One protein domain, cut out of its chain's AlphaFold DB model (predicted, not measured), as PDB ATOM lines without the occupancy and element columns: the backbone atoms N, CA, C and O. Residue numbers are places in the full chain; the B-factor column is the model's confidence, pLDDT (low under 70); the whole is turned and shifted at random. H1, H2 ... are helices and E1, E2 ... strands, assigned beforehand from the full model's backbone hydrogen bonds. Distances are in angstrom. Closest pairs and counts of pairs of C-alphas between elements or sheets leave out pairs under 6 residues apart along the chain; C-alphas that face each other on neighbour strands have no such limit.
ATOM      1  N   ALA A 123     -30.065  -5.885  45.480       74.50
ATOM      2  CA  ALA A 123     -29.920  -5.217  44.202       74.50
ATOM      3  C   ALA A 123     -31.324  -4.917  43.671       74.50
ATOM      4  O   ALA A 123     -32.022  -5.798  43.170       74.50
ATOM      5  N   PHE A 124     -31.747  -3.665  43.802       74.31
ATOM      6  CA  PHE A 124     -33.037  -3.200  43.309       74.31
ATOM      7  C   PHE A 124     -32.944  -2.935  41.814       74.31
ATOM      8  O   PHE A 124     -32.177  -2.064  41.399       74.31
ATOM      9  N   LEU A 125     -33.724  -3.654  41.005       72.75
ATOM     10  CA  LEU A 125     -33.819  -3.369  39.573       72.75
ATOM     11  C   LEU A 125     -34.434  -1.978  39.364       72.75
ATOM     12  O   LEU A 125     -35.611  -1.770  39.646       72.75
ATOM     13  N   VAL A 126     -33.644  -1.028  38.862       76.62
ATOM     14  CA  VAL A 126     -34.104   0.344  38.599       76.62
ATOM     15  C   VAL A 126     -34.777   0.415  37.235       76.62
ATOM     16  O   VAL A 126     -35.895   0.909  37.119       76.62
ATOM     17  N   ARG A 127     -34.088  -0.064  36.190       74.25
ATOM     18  CA  ARG A 127     -34.604  -0.124  34.816       74.25
ATOM     19  C   ARG A 127     -33.755  -1.025  33.928       74.25
ATOM     20  O   ARG A 127     -32.548  -1.150  34.132       74.25
ATOM     21  N   THR A 128     -34.366  -1.567  32.883       77.81
ATOM     22  CA  THR A 128     -33.637  -2.100  31.725       77.81
ATOM     23  C   THR A 128     -33.119  -0.932  30.886       77.81
ATOM     24  O   THR A 128     -33.836   0.047  30.676       77.81
ATOM     25  N   LEU A 129     -31.865  -1.004  30.444       70.81
ATOM     26  CA  LEU A 129     -31.273   0.019  29.590       70.81
ATOM     27  C   LEU A 129     -31.675  -0.220  28.128       70.81
ATOM     28  O   LEU A 129     -31.825  -1.374  27.718       70.81
ATOM     29  N   PRO A 130     -31.878   0.852  27.343       70.38
ATOM     30  CA  PRO A 130     -32.213   0.719  25.936       70.38
ATOM     31  C   PRO A 130     -31.097  -0.018  25.199       70.38
ATOM     32  O   PRO A 130     -29.913   0.252  25.390       70.38
ATOM     33  N   LEU A 131     -31.508  -0.949  24.349       65.88
ATOM     34  CA  LEU A 131     -30.616  -1.691  23.478       65.88
ATOM     35  C   LEU A 131     -30.123  -0.775  22.358       65.88
ATOM     36  O   LEU A 131     -30.942  -0.169  21.664       65.88
ATOM     37  N   ASP A 132     -28.806  -0.697  22.152       66.06
ATOM     38  CA  ASP A 132     -28.272  -0.080  20.940       66.06
ATOM     39  C   ASP A 132     -28.602  -1.005  19.752       66.06
ATOM     40  O   ASP A 132     -28.119  -2.142  19.704       66.06
ATOM     41  N   PRO A 133     -29.429  -0.556  18.790       59.88
ATOM     42  CA  PRO A 133     -29.884  -1.401  17.691       59.88
ATOM     43  C   PRO A 133     -28.741  -1.828  16.759       59.88
ATOM     44  O   PRO A 133     -28.831  -2.879  16.125       59.88
ATOM     45  N   THR A 134     -27.659  -1.051  16.690       59.25
ATOM     46  CA  THR A 134     -26.466  -1.369  15.897       59.25
ATOM     47  C   THR A 134     -25.650  -2.468  16.566       59.25
ATOM     48  O   THR A 134     -25.156  -3.370  15.892       59.25
ATOM     49  N   LEU A 135     -25.538  -2.423  17.896       57.53
ATOM     50  CA  LEU A 135     -24.787  -3.419  18.656       57.53
ATOM     51  C   LEU A 135     -25.570  -4.714  18.852       57.53
ATOM     52  O   LEU A 135     -24.964  -5.767  18.748       57.53
ATOM     53  N   VAL A 136     -26.891  -4.686  19.057       62.09
ATOM     54  CA  VAL A 136     -27.688  -5.919  19.230       62.09
ATOM     55  C   VAL A 136     -27.663  -6.820  17.998       62.09
ATOM     56  O   VAL A 136     -27.677  -8.041  18.135       62.09
ATOM     57  N   ALA A 137     -27.599  -6.235  16.799       60.88
ATOM     58  CA  ALA A 137     -27.502  -7.001  15.559       60.88
ATOM     59  C   ALA A 137     -26.168  -7.761  15.427       60.88
ATOM     60  O   ALA A 137     -26.116  -8.784  14.748       60.88
ATOM     61  N   LEU A 138     -25.105  -7.259  16.063       55.59
ATOM     62  CA  LEU A 138     -23.756  -7.826  16.016       55.59
ATOM     63  C   LEU A 138     -23.435  -8.668  17.264       55.59
ATOM     64  O   LEU A 138     -22.750  -9.680  17.165       55.59
ATOM     65  N   PHE A 139     -23.962  -8.265  18.419       59.69
ATOM     66  CA  PHE A 139     -23.734  -8.828  19.747       59.69
ATOM     67  C   PHE A 139     -25.060  -8.803  20.525       59.69
ATOM     68  O   PHE A 139     -25.394  -7.790  21.152       59.69
ATOM     69  N   PRO A 140     -25.866  -9.879  20.475       67.69
ATOM     70  CA  PRO A 140     -27.110  -9.950  21.230       67.69
ATOM     71  C   PRO A 140     -26.827  -9.782  22.723       67.69
ATOM     72  O   PRO A 140     -26.100 -10.580  23.311       67.69
ATOM     73  N   HIS A 141     -27.387  -8.744  23.340       72.88
ATOM     74  CA  HIS A 141     -27.140  -8.440  24.744       72.88
ATOM     75  C   HIS A 141     -28.378  -7.878  25.437       72.88
ATOM     76  O   HIS A 141     -29.312  -7.402  24.795       72.88
ATOM     77  N   THR A 142     -28.361  -7.915  26.764       75.38
ATOM     78  CA  THR A 142     -29.285  -7.212  27.649       75.38
ATOM     79  C   THR A 142     -28.487  -6.436  28.680       75.38
ATOM     80  O   THR A 142     -27.508  -6.936  29.225       75.38
ATOM     81  N   ALA A 143     -28.911  -5.208  28.970       78.88
ATOM     82  CA  ALA A 143     -28.287  -4.375  29.988       78.88
ATOM     83  C   ALA A 143     -29.351  -3.874  30.967       78.88
ATOM     84  O   ALA A 143     -30.450  -3.489  30.568       78.88
ATOM     85  N   SER A 144     -29.075  -3.913  32.267       81.50
ATOM     86  CA  SER A 144     -30.003  -3.415  33.292       81.50
ATOM     87  C   SER A 144     -29.262  -2.707  34.412       81.50
ATOM     88  O   SER A 144     -28.200  -3.151  34.837       81.50
ATOM     89  N   LEU A 145     -29.844  -1.604  34.877       82.69
ATOM     90  CA  LEU A 145     -29.347  -0.795  35.978       82.69
ATOM     91  C   LEU A 145     -29.952  -1.274  37.299       82.69
ATOM     92  O   LEU A 145     -31.176  -1.371  37.429       82.69
ATOM     93  N   TYR A 146     -29.093  -1.485  38.290       83.75
ATOM     94  CA  TYR A 146     -29.460  -1.852  39.649       83.75
ATOM     95  C   TYR A 146     -28.922  -0.835  40.650       83.75
ATOM     96  O   TYR A 146     -27.823  -0.309  40.483       83.75
ATOM     97  N   ARG A 147     -29.681  -0.606  41.725       88.75
ATOM     98  CA  ARG A 147     -29.220   0.092  42.929       88.75
ATOM     99  C   ARG A 147     -28.901  -0.932  44.011       88.75
ATOM    100  O   ARG A 147     -29.719  -1.807  44.280       88.75
ATOM    101  N   LEU A 148     -27.740  -0.810  44.637       84.38
ATOM    102  CA  LEU A 148     -27.223  -1.728  45.641       84.38
ATOM    103  C   LEU A 148     -27.436  -1.179  47.054       84.38
ATOM    104  O   LEU A 148     -27.101  -0.030  47.340       84.38
ATOM    105  N   ASP A 149     -27.945  -2.018  47.951       79.94
ATOM    106  CA  ASP A 149     -28.102  -1.710  49.371       79.94
ATOM    107  C   ASP A 149     -27.606  -2.886  50.229       79.94
ATOM    108  O   ASP A 149     -28.242  -3.939  50.227       79.94
ATOM    109  N   PRO A 150     -26.472  -2.762  50.943       78.00
ATOM    110  CA  PRO A 150     -25.572  -1.608  50.964       78.00
ATOM    111  C   PRO A 150     -24.779  -1.460  49.645       78.00
ATOM    112  O   PRO A 150     -24.639  -2.439  48.907       78.00
ATOM    113  N   PRO A 151     -24.179  -0.285  49.361       84.50
ATOM    114  CA  PRO A 151     -23.284  -0.106  48.214       84.50
ATOM    115  C   PRO A 151     -22.145  -1.135  48.187       84.50
ATOM    116  O   PRO A 151     -21.556  -1.440  49.229       84.50
ATOM    117  N   MET A 152     -21.798  -1.635  46.999       79.31
ATOM    118  CA  MET A 152     -20.657  -2.539  46.824       79.31
ATOM    119  C   MET A 152     -19.374  -1.748  47.040       79.31
ATOM    120  O   MET A 152     -19.252  -0.642  46.527       79.31
ATOM    121  N   ARG A 153     -18.390  -2.287  47.762       74.25
ATOM    122  CA  ARG A 153     -17.068  -1.655  47.848       74.25
ATOM    123  C   ARG A 153     -15.985  -2.595  47.395       74.25
ATOM    124  O   ARG A 153     -15.919  -3.705  47.896       74.25
ATOM    125  N   THR A 154     -15.113  -2.096  46.539       69.25
ATOM    126  CA  THR A 154     -13.838  -2.691  46.152       69.25
ATOM    127  C   THR A 154     -12.700  -1.754  46.594       69.25
ATOM    128  O   THR A 154     -12.948  -0.631  47.042       69.25
ATOM    129  N   ARG A 155     -11.440  -2.157  46.429       62.47
ATOM    130  CA  ARG A 155     -10.242  -1.293  46.495       62.47
ATOM    131  C   ARG A 155     -10.342  -0.129  45.517       62.47
ATOM    132  O   ARG A 155      -9.796   0.932  45.801       62.47
ATOM    133  N   SER A 156     -11.033  -0.310  44.392       66.94
ATOM    134  CA  SER A 156     -11.241   0.734  43.382       66.94
ATOM    135  C   SER A 156     -12.316   1.756  43.770       66.94
ATOM    136  O   SER A 156     -12.367   2.834  43.177       66.94
ATOM    137  N   GLY A 157     -13.161   1.465  44.767       75.69
ATOM    138  CA  GLY A 157     -14.131   2.420  45.300       75.69
ATOM    139  C   GLY A 157     -15.459   1.805  45.738       75.69
ATOM    140  O   GLY A 157     -15.625   0.592  45.806       75.69
ATOM    141  N   GLY A 158     -16.415   2.678  46.067       80.81
ATOM    142  CA  GLY A 158     -17.792   2.306  46.394       80.81
ATOM    143  C   GLY A 158     -18.740   2.520  45.213       80.81
ATOM    144  O   GLY A 158     -18.656   3.541  44.535       80.81
ATOM    145  N   TYR A 159     -19.666   1.588  45.014       89.38
ATOM    146  CA  TYR A 159     -20.636   1.557  43.924       89.38
ATOM    147  C   TYR A 159     -22.039   1.387  44.503       89.38
ATOM    148  O   TYR A 159     -22.420   0.315  44.970       89.38
ATOM    149  N   GLU A 160     -22.806   2.473  44.498       93.94
ATOM    150  CA  GLU A 160     -24.229   2.444  44.854       93.94
ATOM    151  C   GLU A 160     -25.084   1.908  43.702       93.94
ATOM    152  O   GLU A 160     -26.137   1.326  43.933       93.94
ATOM    153  N   HIS A 161     -24.621   2.071  42.464       94.81
ATOM    154  CA  HIS A 161     -25.307   1.594  41.274       94.81
ATOM    155  C   HIS A 161     -24.370   0.739  40.427       94.81
ATOM    156  O   HIS A 161     -23.155   0.965  40.391       94.81
ATOM    157  N   VAL A 162     -24.949  -0.257  39.762       93.75
ATOM    158  CA  VAL A 162     -24.246  -1.107  38.804       93.75
ATOM    159  C   VAL A 162     -25.105  -1.370  37.578       93.75
ATOM    160  O   VAL A 162     -26.327  -1.495  37.674       93.75
ATOM    161  N   VAL A 163     -24.452  -1.520  36.432       91.62
ATOM    162  CA  VAL A 163     -25.060  -2.076  35.226       91.62
ATOM    163  C   VAL A 163     -24.623  -3.522  35.093       91.62
ATOM    164  O   VAL A 163     -23.433  -3.815  35.132       91.62
ATOM    165  N   VAL A 164     -25.585  -4.420  34.915       84.31
ATOM    166  CA  VAL A 164     -25.309  -5.803  34.525       84.31
ATOM    167  C   VAL A 164     -25.554  -5.927  33.032       84.31
ATOM    168  O   VAL A 164     -26.668  -5.665  32.575       84.31
ATOM    169  N   LEU A 165     -24.502  -6.279  32.298       86.31
ATOM    170  CA  LEU A 165     -24.501  -6.535  30.865       86.31
ATOM    171  C   LEU A 165     -24.371  -8.040  30.645       86.31
ATOM    172  O   LEU A 165     -23.326  -8.613  30.943       86.31
ATOM    173  N   ALA A 166     -25.406  -8.674  30.114       80.25
ATOM    174  CA  ALA A 166     -25.330 -10.038  29.617       80.25
ATOM    175  C   ALA A 166     -25.263 -10.018  28.099       80.25
ATOM    176  O   ALA A 166     -26.114  -9.412  27.457       80.25
ATOM    177  N   GLU A 167     -24.278 -10.687  27.520       82.06
ATOM    178  CA  GLU A 167     -24.051 -10.685  26.082       82.06
ATOM    179  C   GLU A 167     -23.703 -12.080  25.558       82.06
ATOM    180  O   GLU A 167     -23.046 -12.898  26.209       82.06
ATOM    181  N   GLN A 168     -24.153 -12.335  24.335       78.06
ATOM    182  CA  GLN A 168     -23.756 -13.469  23.525       78.06
ATOM    183  C   GLN A 168     -22.620 -13.023  22.601       78.06
ATOM    184  O   GLN A 168     -22.805 -12.164  21.739       78.06
ATOM    185  N   ARG A 169     -21.455 -13.649  22.758       82.00
ATOM    186  CA  ARG A 169     -20.314 -13.534  21.845       82.00
ATOM    187  C   ARG A 169     -20.212 -14.795  20.987       82.00
ATOM    188  O   ARG A 169     -20.892 -15.797  21.246       82.00
ATOM    189  N   ASP A 170     -19.360 -14.757  19.965       79.00
ATOM    190  CA  ASP A 170     -19.128 -15.890  19.068       79.00
ATOM    191  C   ASP A 170     -18.677 -17.135  19.846       79.00
ATOM    192  O   ASP A 170     -17.533 -17.258  20.282       79.00
ATOM    193  N   GLY A 171     -19.614 -18.067  20.031       77.56
ATOM    194  CA  GLY A 171     -19.392 -19.354  20.687       77.56
ATOM    195  C   GLY A 171     -19.459 -19.354  22.218       77.56
ATOM    196  O   GLY A 171     -19.366 -20.435  22.796       77.56
ATOM    197  N   TYR A 172     -19.652 -18.212  22.889       82.38
ATOM    198  CA  TYR A 172     -19.766 -18.176  24.353       82.38
ATOM    199  C   TYR A 172     -20.627 -17.026  24.881       82.38
ATOM    200  O   TYR A 172     -20.850 -16.016  24.219       82.38
ATOM    201  N   GLN A 173     -21.132 -17.210  26.097       81.25
ATOM    202  CA  GLN A 173     -21.957 -16.246  26.819       81.25
ATOM    203  C   GLN A 173     -21.152 -15.628  27.948       81.25
ATOM    204  O   GLN A 173     -20.361 -16.324  28.586       81.25
ATOM    205  N   VAL A 174     -21.372 -14.351  28.223       83.81
ATOM    206  CA  VAL A 174     -20.742 -13.673  29.354       83.81
ATOM    207  C   VAL A 174     -21.728 -12.705  29.993       83.81
ATOM    208  O   VAL A 174     -22.527 -12.062  29.314       83.81
ATOM    209  N   THR A 175     -21.672 -12.615  31.316       81.12
ATOM    210  CA  THR A 175     -22.388 -11.614  32.101       81.12
ATOM    211  C   THR A 175     -21.379 -10.807  32.898       81.12
ATOM    212  O   THR A 175     -20.610 -11.365  33.677       81.12
ATOM    213  N   GLN A 176     -21.374  -9.493  32.715       86.38
ATOM    214  CA  GLN A 176     -20.435  -8.571  33.340       86.38
ATOM    215  C   GLN A 176     -21.173  -7.539  34.185       86.38
ATOM    216  O   GLN A 176     -22.246  -7.063  33.817       86.38
ATOM    217  N   ILE A 177     -20.586  -7.180  35.321       87.88
ATOM    218  CA  ILE A 177     -21.090  -6.141  36.215       87.88
ATOM    219  C   ILE A 177     -20.164  -4.938  36.099       87.88
ATOM    220  O   ILE A 177     -18.969  -5.063  36.332       87.88
ATOM    221  N   PHE A 178     -20.705  -3.768  35.792       92.81
ATOM    222  CA  PHE A 178     -19.957  -2.518  35.733       92.81
ATOM    223  C   PHE A 178     -20.461  -1.562  36.798       92.81
ATOM    224  O   PHE A 178     -21.666  -1.419  37.001       92.81
ATOM    225  N   GLY A 179     -19.541  -0.866  37.462       92.25
ATOM    226  CA  GLY A 179     -19.916   0.243  38.332       92.25
ATOM    227  C   GLY A 179     -20.609   1.330  37.522       92.25
ATOM    228  O   GLY A 179     -20.135   1.667  36.441       92.25
ATOM    229  N   SER A 180     -21.693   1.903  38.032       94.88
ATOM    230  CA  SER A 180     -22.398   2.982  37.341       94.88
ATOM    231  C   SER A 180     -22.842   4.089  38.288       94.88
ATOM    232  O   SER A 180     -22.747   3.972  39.511       94.88
ATOM    233  N   ASP A 181     -23.315   5.188  37.714       93.88
ATOM    234  CA  ASP A 181     -24.165   6.146  38.422       93.88
ATOM    235  C   ASP A 181     -25.658   5.771  38.296       93.88
ATOM    236  O   ASP A 181     -26.011   4.725  37.738       93.88
ATOM    237  N   ALA A 182     -26.536   6.619  38.841       92.88
ATOM    238  CA  ALA A 182     -27.993   6.452  38.792       92.88
ATOM    239  C   ALA A 182     -28.587   6.646  37.376       92.88
ATOM    240  O   ALA A 182     -29.718   6.226  37.091       92.88
ATOM    241  N   ASP A 183     -27.818   7.245  36.467       90.19
ATOM    242  CA  ASP A 183     -28.190   7.445  35.069       90.19
ATOM    243  C   ASP A 183     -27.764   6.259  34.183       90.19
ATOM    244  O   ASP A 183     -28.243   6.109  33.056       90.19
ATOM    245  N   GLY A 184     -26.996   5.319  34.741       85.69
ATOM    246  CA  GLY A 184     -26.538   4.115  34.058       85.69
ATOM    247  C   GLY A 184     -25.276   4.344  33.233       85.69
ATOM    248  O   GLY A 184     -24.950   3.514  32.385       85.69
ATOM    249  N   TRP A 185     -24.551   5.439  33.474       89.38
ATOM    250  CA  TRP A 185     -23.248   5.647  32.862       89.38
ATOM    251  C   TRP A 185     -22.234   4.689  33.489       89.38
ATOM    252  O   TRP A 185     -21.975   4.730  34.695       89.38
ATOM    253  N   MET A 186     -21.689   3.789  32.671       90.75
ATOM    254  CA  MET A 186     -20.782   2.740  33.125       90.75
ATOM    255  C   MET A 186     -19.359   3.263  33.298       90.75
ATOM    256  O   MET A 186     -18.824   3.984  32.457       90.75
ATOM    257  N   ARG A 187     -18.713   2.818  34.370       86.12
ATOM    258  CA  ARG A 187     -17.280   2.969  34.592       86.12
ATOM    259  C   ARG A 187     -16.535   1.782  33.974       86.12
ATOM    260  O   ARG A 187     -17.062   0.672  33.971       86.12
ATOM    261  N   PRO A 188     -15.306   1.992  33.477       80.69
ATOM    262  CA  PRO A 188     -14.477   0.902  32.980       80.69
ATOM    263  C   PRO A 188     -14.044  -0.039  34.114       80.69
ATOM    264  O   PRO A 188     -13.789   0.410  35.235       80.69
ATOM    265  N   GLY A 189     -13.893  -1.321  33.776       76.69
ATOM    266  CA  GLY A 189     -13.504  -2.389  34.701       76.69
ATOM    267  C   GLY A 189     -14.713  -3.154  35.229       76.69
ATOM    268  O   GLY A 189     -15.652  -2.558  35.761       76.69
ATOM    269  N   ASP A 190     -14.690  -4.472  35.063       81.88
ATOM    270  CA  ASP A 190     -15.723  -5.348  35.586       81.88
ATOM    271  C   ASP A 190     -15.578  -5.528  37.103       81.88
ATOM    272  O   ASP A 190     -14.495  -5.466  37.687       81.88
ATOM    273  N   LEU A 191     -16.718  -5.696  37.757       80.56
ATOM    274  CA  LEU A 191     -16.839  -5.858  39.195       80.56
ATOM    275  C   LEU A 191     -17.010  -7.341  39.559       80.56
ATOM    276  O   LEU A 191     -17.416  -8.153  38.716       80.56
ATOM    277  N   PRO A 192     -16.737  -7.709  40.827       80.56
ATOM    278  CA  PRO A 192     -16.955  -9.064  41.322       80.56
ATOM    279  C   PRO A 192     -18.375  -9.558  41.048       80.56
ATOM    280  O   PRO A 192     -19.336  -8.821  41.242       80.56
ATOM    281  N   GLY A 193     -18.494 -10.820  40.634       74.88
ATOM    282  CA  GLY A 193     -19.758 -11.452  40.240       74.88
ATOM    283  C   GLY A 193     -19.904 -11.661  38.732       74.88
ATOM    284  O   GLY A 193     -20.675 -12.526  38.321       74.88
ATOM    285  N   SER A 194     -19.117 -10.944  37.926       78.12
ATOM    286  CA  SER A 194     -18.983 -11.182  36.484       78.12
ATOM    287  C   SER A 194     -18.535 -12.621  36.190       78.12
ATOM    288  O   SER A 194     -17.737 -13.191  36.940       78.12
ATOM    289  N   PHE A 195     -19.062 -13.233  35.126       75.31
ATOM    290  CA  PHE A 195     -18.755 -14.617  34.770       75.31
ATOM    291  C   PHE A 195     -19.000 -14.964  33.299       75.31
ATOM    292  O   PHE A 195     -19.813 -14.345  32.618       75.31
ATOM    293  N   GLU A 196     -18.326 -16.017  32.840       83.69
ATOM    294  CA  GLU A 196     -18.523 -16.641  31.529       83.69
ATOM    295  C   GLU A 196     -19.388 -17.908  31.634       83.69
ATOM    296  O   GLU A 196     -19.415 -18.580  32.667       83.69
ATOM    297  N   GLY A 197     -20.071 -18.262  30.544       77.44
ATOM    298  CA  GLY A 197     -20.915 -19.454  30.438       77.44
ATOM    299  C   GLY A 197     -22.402 -19.223  30.731       77.44
ATOM    300  O   GLY A 197     -23.141 -20.199  30.850       77.44
ATOM    301  N   GLY A 198     -22.850 -17.966  30.834       74.19
ATOM    302  CA  GLY A 198     -24.262 -17.633  31.022       74.19
ATOM    303  C   GLY A 198     -24.586 -16.151  30.828       74.19
ATOM    304  O   GLY A 198     -23.693 -15.307  30.758       74.19
ATOM    305  N   MET A 199     -25.887 -15.862  30.739       71.44
ATOM    306  CA  MET A 199     -26.467 -14.526  30.516       71.44
ATOM    307  C   MET A 199     -27.402 -14.077  31.660       71.44
ATOM    308  O   MET A 199     -28.217 -13.171  31.496       71.44
ATOM    309  N   ASP A 200     -27.349 -14.745  32.813       70.56
ATOM    310  CA  ASP A 200     -28.272 -14.491  33.919       70.56
ATOM    311  C   ASP A 200     -27.767 -13.350  34.821       70.56
ATOM    312  O   ASP A 200     -26.787 -13.477  35.562       70.56
ATOM    313  N   HIS A 201     -28.481 -12.220  34.787       71.56
ATOM    314  CA  HIS A 201     -28.185 -11.054  35.619       71.56
ATOM    315  C   HIS A 201     -28.309 -11.353  37.119       71.56
ATOM    316  O   HIS A 201     -27.537 -10.837  37.933       71.56
ATOM    317  N   VAL A 202     -29.300 -12.170  37.488       69.19
ATOM    318  CA  VAL A 202     -29.561 -12.570  38.871       69.19
ATOM    319  C   VAL A 202     -28.421 -13.444  39.366       69.19
ATOM    320  O   VAL A 202     -27.979 -13.277  40.499       69.19
ATOM    321  N   GLU A 203     -27.896 -14.327  38.519       68.38
ATOM    322  CA  GLU A 203     -26.717 -15.126  38.844       68.38
ATOM    323  C   GLU A 203     -25.481 -14.251  39.099       68.38
ATOM    324  O   GLU A 203     -24.812 -14.437  40.118       68.38
ATOM    325  N   ALA A 204     -25.209 -13.261  38.243       69.81
ATOM    326  CA  ALA A 204     -24.062 -12.367  38.417       69.81
ATOM    327  C   ALA A 204     -24.139 -11.580  39.738       69.81
ATOM    328  O   ALA A 204     -23.192 -11.576  40.530       69.81
ATOM    329  N   LEU A 205     -25.291 -10.966  40.031       70.19
ATOM    330  CA  LEU A 205     -25.500 -10.215  41.276       70.19
ATOM    331  C   LEU A 205     -25.469 -11.125  42.509       70.19
ATOM    332  O   LEU A 205     -24.901 -10.751  43.536       70.19
ATOM    333  N   ASN A 206     -25.971 -12.355  42.393       67.69
ATOM    334  CA  ASN A 206     -25.850 -13.368  43.435       67.69
ATOM    335  C   ASN A 206     -24.389 -13.744  43.715       67.69
ATOM    336  O   ASN A 206     -23.996 -13.826  44.878       67.69
ATOM    337  N   ARG A 207     -23.557 -13.924  42.682       69.94
ATOM    338  CA  ARG A 207     -22.110 -14.163  42.837       69.94
ATOM    339  C   ARG A 207     -21.396 -12.966  43.483       69.94
ATOM    340  O   ARG A 207     -20.462 -13.168  44.252       69.94
ATOM    341  N   ALA A 208     -21.874 -11.745  43.231       68.06
ATOM    342  CA  ALA A 208     -21.407 -10.509  43.876       68.06
ATOM    343  C   ALA A 208     -21.898 -10.339  45.329       68.06
ATOM    344  O   ALA A 208     -21.473  -9.440  46.058       68.06
ATOM    345  N   GLY A 209     -22.815 -11.202  45.754       66.69
ATOM    346  CA  GLY A 209     -23.336 -11.258  47.104       66.69
ATOM    347  C   GLY A 209     -24.650 -10.508  47.337       66.69
ATOM    348  O   GLY A 209     -25.004 -10.284  48.492       66.69
ATOM    349  N   TYR A 210     -25.369 -10.142  46.276       64.81
ATOM    350  CA  TYR A 210     -26.632  -9.404  46.309       64.81
ATOM    351  C   TYR A 210     -27.823 -10.284  45.933       64.81
ATOM    352  O   TYR A 210     -27.731 -11.131  45.050       64.81
ATOM    353  N   GLU A 211     -28.956 -10.067  46.589       70.44
ATOM    354  CA  GLU A 211     -30.252 -10.615  46.204       70.44
ATOM    355  C   GLU A 211     -30.981  -9.616  45.303       70.44
ATOM    356  O   GLU A 211     -31.135  -8.446  45.657       70.44
ATOM    357  N   VAL A 212     -31.426 -10.060  44.127       64.38
ATOM    358  CA  VAL A 212     -32.187  -9.196  43.220       64.38
ATOM    359  C   VAL A 212     -33.620  -9.077  43.708       64.38
ATOM    360  O   VAL A 212     -34.317 -10.074  43.870       64.38
ATOM    361  N   VAL A 213     -34.071  -7.843  43.887       63.19
ATOM    362  CA  VAL A 213     -35.427  -7.524  44.331       63.19
ATOM    363  C   VAL A 213     -36.024  -6.435  43.451       63.19
ATOM    364  O   VAL A 213     -35.320  -5.632  42.831       63.19
ATOM    365  N   LEU A 214     -37.352  -6.394  43.394       51.94
ATOM    366  CA  LEU A 214     -38.039  -5.241  42.835       51.94
ATOM    367  C   LEU A 214     -37.953  -4.074  43.830       51.94
ATOM    368  O   LEU A 214     -37.967  -4.307  45.043       51.94
TER     369      LEU A 214
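AT A GLANCE: This is residues 123 to 214 of the 218 residues of an uncharacterized protein of Cellulomonas shaoxiangyii (UniProt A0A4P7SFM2). A strongly twisted sheet of six strands curls round one short helix, H2, while the still shorter H1 lies off the sheet at one end of the longest axis. The long strands E2, E3 and E4 run side by side, and the E2 and E3 hairpin bends sharply in both strands. The printed part has 92 residues, with two named helices and six named strands in the order E1, H1, E2, E3, E4, E5, H2, E6. The sheet's order is E5, E4, E3, E2, E1, E6, mixed, and the class is mostly strand. The whole is compact, with a radius of gyration of the C-alphas of 12.4 A and spans of 35 by 26 by 25 A.

HOW THE PARTS SIT: E2, residues 141 to 154, E3, residues 157 to 169, E4, residues 172 to 180, and E5, residues 186 to 190, form a meander, each strand the antiparallel neighbour of the one before; its three successive pairs are hairpins. E2 bends by 106 degrees at residue 150 and E3 by 89 degrees at residue 160. Between E2 and E3, N 146 and O 162 are 2.8 A apart. Between E3 and E4, N 165 and O 176 are 2.8 A apart. Between E4 and E5, N 187 and O 179 are 2.8 A apart. E1, residues 123 to 128, is antiparallel to E2, with N 124 and O 147 2.8 A apart. The edge strand E6, residues 211 to 213, is parallel to E1, with N 123 and O 211 2.8 A apart. H2, residues 201 to 207, is on the sheet. Its closest C-alphas to E3 are His 201 and Val 164, 6.1 A apart; to E4, Ala 204 and Thr 175, 6.6 A; to E6, Val 202 and Val 212, 6.1 A. H1, residues 133 to 136, is only just not on the sheet, with 4 pairs of C-alphas within 10 A. Every O i to N i+4 pair of H2 is within hydrogen-bond range; H1 is too short for such a pair, and its one O i to N i+3 pair is not within range.

IN THESE COORDINATES: E1 begins at C-alpha 123, (-29.920, -5.217, 44.202). E2 measures 25.9 A from first to last C-alpha, E3 29.0 A and E4 25.0 A. E3 ends at C-alpha 169, (-20.314, -13.534, 21.845), and E6 at C-alpha 213, (-35.427, -7.524, 44.331). Residues 195 to 196 pair antiparallel with residues 174 to 175 of E4.

THE WHOLE: The C-alphas of Ala 137 and Arg 155, 35.9 A apart, are the two farthest apart. The printed part has no cut, and no link is long. The mean pLDDT of the printed part is 76.9; residues 131 to 140, 154 to 156, 202 to 204, 206 to 210 and 212 to 214 are under 70.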